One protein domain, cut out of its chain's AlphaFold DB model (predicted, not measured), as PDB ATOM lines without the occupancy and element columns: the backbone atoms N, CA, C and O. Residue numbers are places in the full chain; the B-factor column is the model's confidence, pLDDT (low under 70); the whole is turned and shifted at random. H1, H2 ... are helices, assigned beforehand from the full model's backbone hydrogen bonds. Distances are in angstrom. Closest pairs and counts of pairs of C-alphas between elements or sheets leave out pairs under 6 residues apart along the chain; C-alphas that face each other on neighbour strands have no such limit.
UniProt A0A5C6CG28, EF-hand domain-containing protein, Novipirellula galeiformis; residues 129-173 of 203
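AT A GLANCE: This is residues 129 to 173 of the 203 residues of the protein "EF-hand domain-containing protein" of Novipirellula galeiformis (UniProt A0A5C6CG28). One long helix, H2, makes the long side of an open, flat bracket, and a short helix sits off each end of it, H1 before it and H3 after it, both on the same side of H2. The two short helices stay well separated from each other, and the helices have few contacts. The printed part has 45 residues with three named helices, in the order H1, H2, H3, and no named strand; the class is all helix. The whole is loose, with a radius of gyration of the C-alphas of 13.2 A, and the C-alphas span 36 by 19 by 10 A.

HOW THE PARTS SIT: H2, residues 142 to 162, is the longest helix and touches no helix. H3, residues 165 to 172, is close to H2 but not clearly touching: their closest C-alphas, those of Ala 160 and Gln 168, are 7.6 A apart. H2 and H3 run opposite ways at a steep tilt of 43 degrees. H1, residues 132 to 137, is apart from H2, but only just, with their closest C-alphas 8.4 A apart. H1 and H3 are apart. In H1, H2 and H3 every O i to N i+4 pair is within hydrogen-bond range.

IN THESE COORDINATES: H2 has 21 residues and measures 30.4 A from C-alpha 142 at (67.398, 67.418, 122.878) to C-alpha 162 at (82.515, 93.220, 117.320). H1, with 6 residues, measures 8.6 A and begins at C-alpha 132, at (64.925, 76.826, 111.784). H3, with 8 residues, measures 10.9 A and ends at C-alpha 172, at (67.332, 94.078, 114.009).

THE WHOLE: The two C-alphas farthest apart, those of Thr 141 and Glu 166, are 36.6 A apart. The printed part has no cut, and the links H1 to H2 and H2 to H3 are tight. The mean pLDDT of the printed part is 76.3; residue 136 and residues 170 to 172 are under 70.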
ATOM      1  N   VAL A 129      73.075  80.379 113.625       74.31
ATOM      2  CA  VAL A 129      74.040  79.359 113.173       74.31
ATOM      3  C   VAL A 129      73.387  78.310 112.277       74.31
ATOM      4  O   VAL A 129      74.003  77.812 111.338       74.31
ATOM      5  N   LEU A 130      72.122  77.993 112.553       75.19
ATOM      6  CA  LEU A 130      71.327  77.071 111.757       75.19
ATOM      7  C   LEU A 130      69.916  77.645 111.568       75.19
ATOM      8  O   LEU A 130      69.235  77.922 112.562       75.19
ATOM      9  N   PRO A 131      69.446  77.825 110.323       75.06
ATOM     10  CA  PRO A 131      68.069  78.227 110.070       75.06
ATOM     11  C   PRO A 131      67.071  77.210 110.634       75.06
ATOM     12  O   PRO A 131      67.293  76.000 110.538       75.06
ATOM     13  N   ASP A 132      65.937  77.685 111.150       71.75
ATOM     14  CA  ASP A 132      64.925  76.826 111.784       71.75
ATOM     15  C   ASP A 132      64.419  75.712 110.857       71.75
ATOM     16  O   ASP A 132      64.188  74.588 111.300       71.75
ATOM     17  N   PHE A 133      64.325  75.980 109.551       72.88
ATOM     18  CA  PHE A 133      63.899  74.979 108.569       72.88
ATOM     19  C   PHE A 133      64.882  73.802 108.455       72.88
ATOM     20  O   PHE A 133      64.467  72.672 108.211       72.88
ATOM     21  N   VAL A 134      66.179  74.053 108.664       72.69
ATOM     22  CA  VAL A 134      67.220  73.014 108.666       72.69
ATOM     23  C   VAL A 134      67.232  72.278 110.005       72.69
ATOM     24  O   VAL A 134      67.387  71.062 110.044       72.69
ATOM     25  N   ALA A 135      66.999  72.984 111.117       72.44
ATOM     26  CA  ALA A 135      66.850  72.348 112.428       72.44
ATOM     27  C   ALA A 135      65.668  71.359 112.454       72.44
ATOM     28  O   ALA A 135      65.766  70.281 113.043       72.44
ATOM     29  N   GLN A 136      64.568  71.717 111.787       69.75
ATOM     30  CA  GLN A 136      63.362  70.896 111.668       69.75
ATOM     31  C   GLN A 136      63.547  69.710 110.714       69.75
ATOM     32  O   GLN A 136      63.033  68.628 110.996       69.75
ATOM     33  N   SER A 137      64.300  69.870 109.618       70.06
ATOM     34  CA  SER A 137      64.541  68.776 108.667       70.06
ATOM     35  C   SER A 137      65.493  67.704 109.208       70.06
ATOM     36  O   SER A 137      65.377  66.542 108.827       70.06
ATOM     37  N   LEU A 138      66.398  68.071 110.123       73.75
ATOM     38  CA  LEU A 138      67.392  67.164 110.709       73.75
ATOM     39  C   LEU A 138      66.899  66.393 111.946       73.75
ATOM     40  O   LEU A 138      67.646  65.560 112.452       73.75
ATOM     41  N   ASN A 139      65.672  66.650 112.424       75.81
ATOM     42  CA  ASN A 139      65.055  65.985 113.585       75.81
ATOM     43  C   ASN A 139      66.024  65.849 114.782       75.81
ATOM     44  O   ASN A 139      66.342  64.757 115.257       75.81
ATOM     45  N   LEU A 140      66.567  66.992 115.204       75.75
ATOM     46  CA  LEU A 140      67.626  67.061 116.207       75.75
ATOM     47  C   LEU A 140      67.153  66.554 117.575       75.75
ATOM     48  O   LEU A 140      66.072  66.893 118.052       75.75
ATOM     49  N   THR A 141      68.017  65.799 118.251       80.06
ATOM     50  CA  THR A 141      67.790  65.350 119.633       80.06
ATOM     51  C   THR A 141      67.909  66.511 120.629       80.06
ATOM     52  O   THR A 141      68.610  67.492 120.372       80.06
ATOM     53  N   GLU A 142      67.318  66.383 121.826       81.19
ATOM     54  CA  GLU A 142      67.398  67.418 122.878       81.19
ATOM     55  C   GLU A 142      68.840  67.851 123.193       81.19
ATOM     56  O   GLU A 142      69.111  69.022 123.466       81.19
ATOM     57  N   ARG A 143      69.792  66.910 123.138       75.44
ATOM     58  CA  ARG A 143      71.214  67.193 123.373       75.44
ATOM     59  C   ARG A 143      71.802  68.083 122.277       75.44
ATOM     60  O   ARG A 143      72.491  69.047 122.600       75.44
ATOM     61  N   GLN A 144      71.490  67.806 121.012       75.06
ATOM     62  CA  GLN A 144      71.955  68.599 119.868       75.06
ATOM     63  C   GLN A 144      71.319  69.992 119.854       75.06
ATOM     64  O   GLN A 144      71.985  70.978 119.552       75.06
ATOM     65  N   GLN A 145      70.056  70.097 120.270       78.75
ATOM     66  CA  GLN A 145      69.352  71.374 120.374       78.75
ATOM     67  C   GLN A 145      69.967  72.281 121.453       78.75
ATOM     68  O   GLN A 145      70.174  73.473 121.224       78.75
ATOM     69  N   ARG A 146      70.365  71.708 122.599       80.31
ATOM     70  CA  ARG A 146      71.120  72.433 123.638       80.31
ATOM     71  C   ARG A 146      72.503  72.880 123.160       80.31
ATOM     72  O   ARG A 146      72.930  73.976 123.514       80.31
ATOM     73  N   GLN A 147      73.194  72.063 122.365       77.00
ATOM     74  CA  GLN A 147      74.491  72.433 121.784       77.00
ATOM     75  C   GLN A 147      74.357  73.592 120.789       77.00
ATOM     76  O   GLN A 147      75.158  74.521 120.830       77.00
ATOM     77  N   LEU A 148      73.309  73.584 119.960       78.94
ATOM     78  CA  LEU A 148      72.978  74.694 119.066       78.94
ATOM     79  C   LEU A 148      72.661  75.982 119.828       78.94
ATOM     80  O   LEU A 148      73.168  77.035 119.460       78.94
ATOM     81  N   ALA A 149      71.898  75.903 120.919       79.44
ATOM     82  CA  ALA A 149      71.612  77.064 121.760       79.44
ATOM     83  C   ALA A 149      72.877  77.637 122.424       79.44
ATOM     84  O   ALA A 149      73.051  78.853 122.490       79.44
ATOM     85  N   ALA A 150      73.786  76.773 122.888       80.44
ATOM     86  CA  ALA A 150      75.062  77.209 123.452       80.44
ATOM     87  C   ALA A 150      75.957  77.879 122.397       80.44
ATOM     88  O   ALA A 150      76.584  78.900 122.676       80.44
ATOM     89  N   LEU A 151      75.983  77.330 121.180       82.94
ATOM     90  CA  LEU A 151      76.722  77.897 120.057       82.94
ATOM     91  C   LEU A 151      76.135  79.245 119.618       82.94
ATOM     92  O   LEU A 151      76.890  80.186 119.392       82.94
ATOM     93  N   GLN A 152      74.806  79.364 119.583       79.44
ATOM     94  CA  GLN A 152      74.104  80.620 119.322       79.44
ATOM     95  C   GLN A 152      74.506  81.704 120.331       79.44
ATOM     96  O   GLN A 152      74.876  82.803 119.935       79.44
ATOM     97  N   ALA A 153      74.537  81.371 121.625       83.38
ATOM     98  CA  ALA A 153      74.927  82.311 122.674       83.38
ATOM     99  C   ALA A 153      76.399  82.765 122.575       83.38
ATOM    100  O   ALA A 153      76.701  83.929 122.846       83.38
ATOM    101  N   ASP A 154      77.323  81.877 122.189       79.94
ATOM    102  CA  ASP A 154      78.731  82.253 121.976       79.94
ATOM    103  C   ASP A 154      78.885  83.177 120.758       79.94
ATOM    104  O   ASP A 154      79.616  84.169 120.813       79.94
ATOM    105  N   VAL A 155      78.148  82.895 119.681       83.25
ATOM    106  CA  VAL A 155      78.104  83.729 118.474       83.25
ATOM    107  C   VAL A 155      77.531  85.106 118.790       83.25
ATOM    108  O   VAL A 155      78.169  86.101 118.457       83.25
ATOM    109  N   ASP A 156      76.411  85.188 119.510       76.56
ATOM    110  CA  ASP A 156      75.802  86.460 119.915       76.56
ATOM    111  C   ASP A 156      76.756  87.285 120.789       76.56
ATOM    112  O   ASP A 156      76.916  88.488 120.587       76.56
ATOM    113  N   LYS A 157      77.472  86.636 121.715       82.94
ATOM    114  CA  LYS A 157      78.471  87.297 122.564       82.94
ATOM    115  C   LYS A 157      79.652  87.843 121.760       82.94
ATOM    116  O   LYS A 157      80.156  88.923 122.063       82.94
ATOM    117  N   ARG A 158      80.110  87.110 120.742       80.06
ATOM    118  CA  ARG A 158      81.177  87.572 119.837       80.06
ATOM    119  C   ARG A 158      80.696  88.695 118.933       80.06
ATOM    120  O   ARG A 158      81.447  89.640 118.716       80.06
ATOM    121  N   LEU A 159      79.465  88.611 118.439       75.75
ATOM    122  CA  LEU A 159      78.846  89.656 117.633       75.75
ATOM    123  C   LEU A 159      78.679  90.942 118.443       75.75
ATOM    124  O   LEU A 159      79.092  91.988 117.962       75.75
ATOM    125  N   ALA A 160      78.217  90.867 119.692       77.38
ATOM    126  CA  ALA A 160      78.130  92.022 120.590       77.38
ATOM    127  C   ALA A 160      79.500  92.648 120.915       77.38
ATOM    128  O   ALA A 160      79.590  93.835 121.202       77.38
ATOM    129  N   GLY A 161      80.582  91.864 120.876       82.88
ATOM    130  CA  GLY A 161      81.943  92.378 121.055       82.88
ATOM    131  C   GLY A 161      82.560  93.009 119.800       82.88
ATOM    132  O   GLY A 161      83.571  93.700 119.914       82.88
ATOM    133  N   LEU A 162      82.002  92.744 118.613       77.38
ATOM    134  CA  LEU A 162      82.515  93.220 117.320       77.38
ATOM    135  C   LEU A 162      81.654  94.326 116.703       77.38
ATOM    136  O   LEU A 162      82.180  95.162 115.970       77.38
ATOM    137  N   LEU A 163      80.348  94.300 116.956       77.62
ATOM    138  CA  LEU A 163      79.384  95.259 116.437       77.62
ATOM    139  C   LEU A 163      79.244  96.426 117.411       77.62
ATOM    140  O   LEU A 163      79.193  96.233 118.623       77.62
ATOM    141  N   THR A 164      79.142  97.640 116.876       78.50
ATOM    142  CA  THR A 164      78.686  98.784 117.671       78.50
ATOM    143  C   THR A 164      77.185  98.671 117.939       78.50
ATOM    144  O   THR A 164      76.459  98.027 117.171       78.50
ATOM    145  N   ASP A 165      76.696  99.341 118.987       76.00
ATOM    146  CA  ASP A 165      75.265  99.370 119.327       76.00
ATOM    147  C   ASP A 165      74.397  99.762 118.113       76.00
ATOM    148  O   ASP A 165      73.357  99.159 117.845       76.00
ATOM    149  N   GLU A 166      74.880 100.712 117.306       72.06
ATOM    150  CA  GLU A 166      74.231 101.186 116.079       72.06
ATOM    151  C   GLU A 166      74.164 100.111 114.977       72.06
ATOM    152  O   GLU A 166      73.158  99.999 114.275       72.06
ATOM    153  N   GLN A 167      75.210  99.296 114.821       72.38
ATOM    154  CA  GLN A 167      75.256  98.217 113.827       72.38
ATOM    155  C   GLN A 167      74.351  97.046 114.218       72.38
ATOM    156  O   GLN A 167      73.677  96.473 113.360       72.38
ATOM    157  N   GLN A 168      74.282  96.723 115.512       72.88
ATOM    158  CA  GLN A 168      73.325  95.746 116.028       72.88
ATOM    159  C   GLN A 168      71.884  96.214 115.762       72.88
ATOM    160  O   GLN A 168      71.051  95.453 115.269       72.88
ATOM    161  N   GLN A 169      71.605  97.502 115.965       72.62
ATOM    162  CA  GLN A 169      70.279  98.064 115.724       72.62
ATOM    163  C   GLN A 169      69.869  98.041 114.239       72.62
ATOM    164  O   GLN A 169      68.705  97.770 113.939       72.62
ATOM    165  N   GLN A 170      70.813  98.224 113.307       69.00
ATOM    166  CA  GLN A 170      70.582  98.075 111.859       69.00
ATOM    167  C   GLN A 170      70.314  96.621 111.429       69.00
ATOM    168  O   GLN A 170      69.635  96.387 110.428       69.00
ATOM    169  N   LEU A 171      70.819  95.640 112.180       69.81
ATOM    170  CA  LEU A 171      70.579  94.214 111.936       69.81
ATOM    171  C   LEU A 171      69.191  93.769 112.416       69.81
ATOM    172  O   LEU A 171      68.564  92.929 111.770       69.81
ATOM    173  N   GLN A 172      68.696  94.330 113.525       69.88
ATOM    174  CA  GLN A 172      67.332  94.078 114.009       69.88
ATOM    175  C   GLN A 172      66.265  94.866 113.239       69.88
ATOM    176  O   GLN A 172      65.175  94.344 113.015       69.88
ATOM    177  N   ASN A 173      66.578  96.092 112.822       74.12
ATOM    178  CA  ASN A 173      65.712  96.935 112.006       74.12
ATOM    179  C   ASN A 173      66.395  97.192 110.661       74.12
ATOM    180  O   ASN A 173      67.007  98.252 110.492       74.12
TER     181      ASN A 173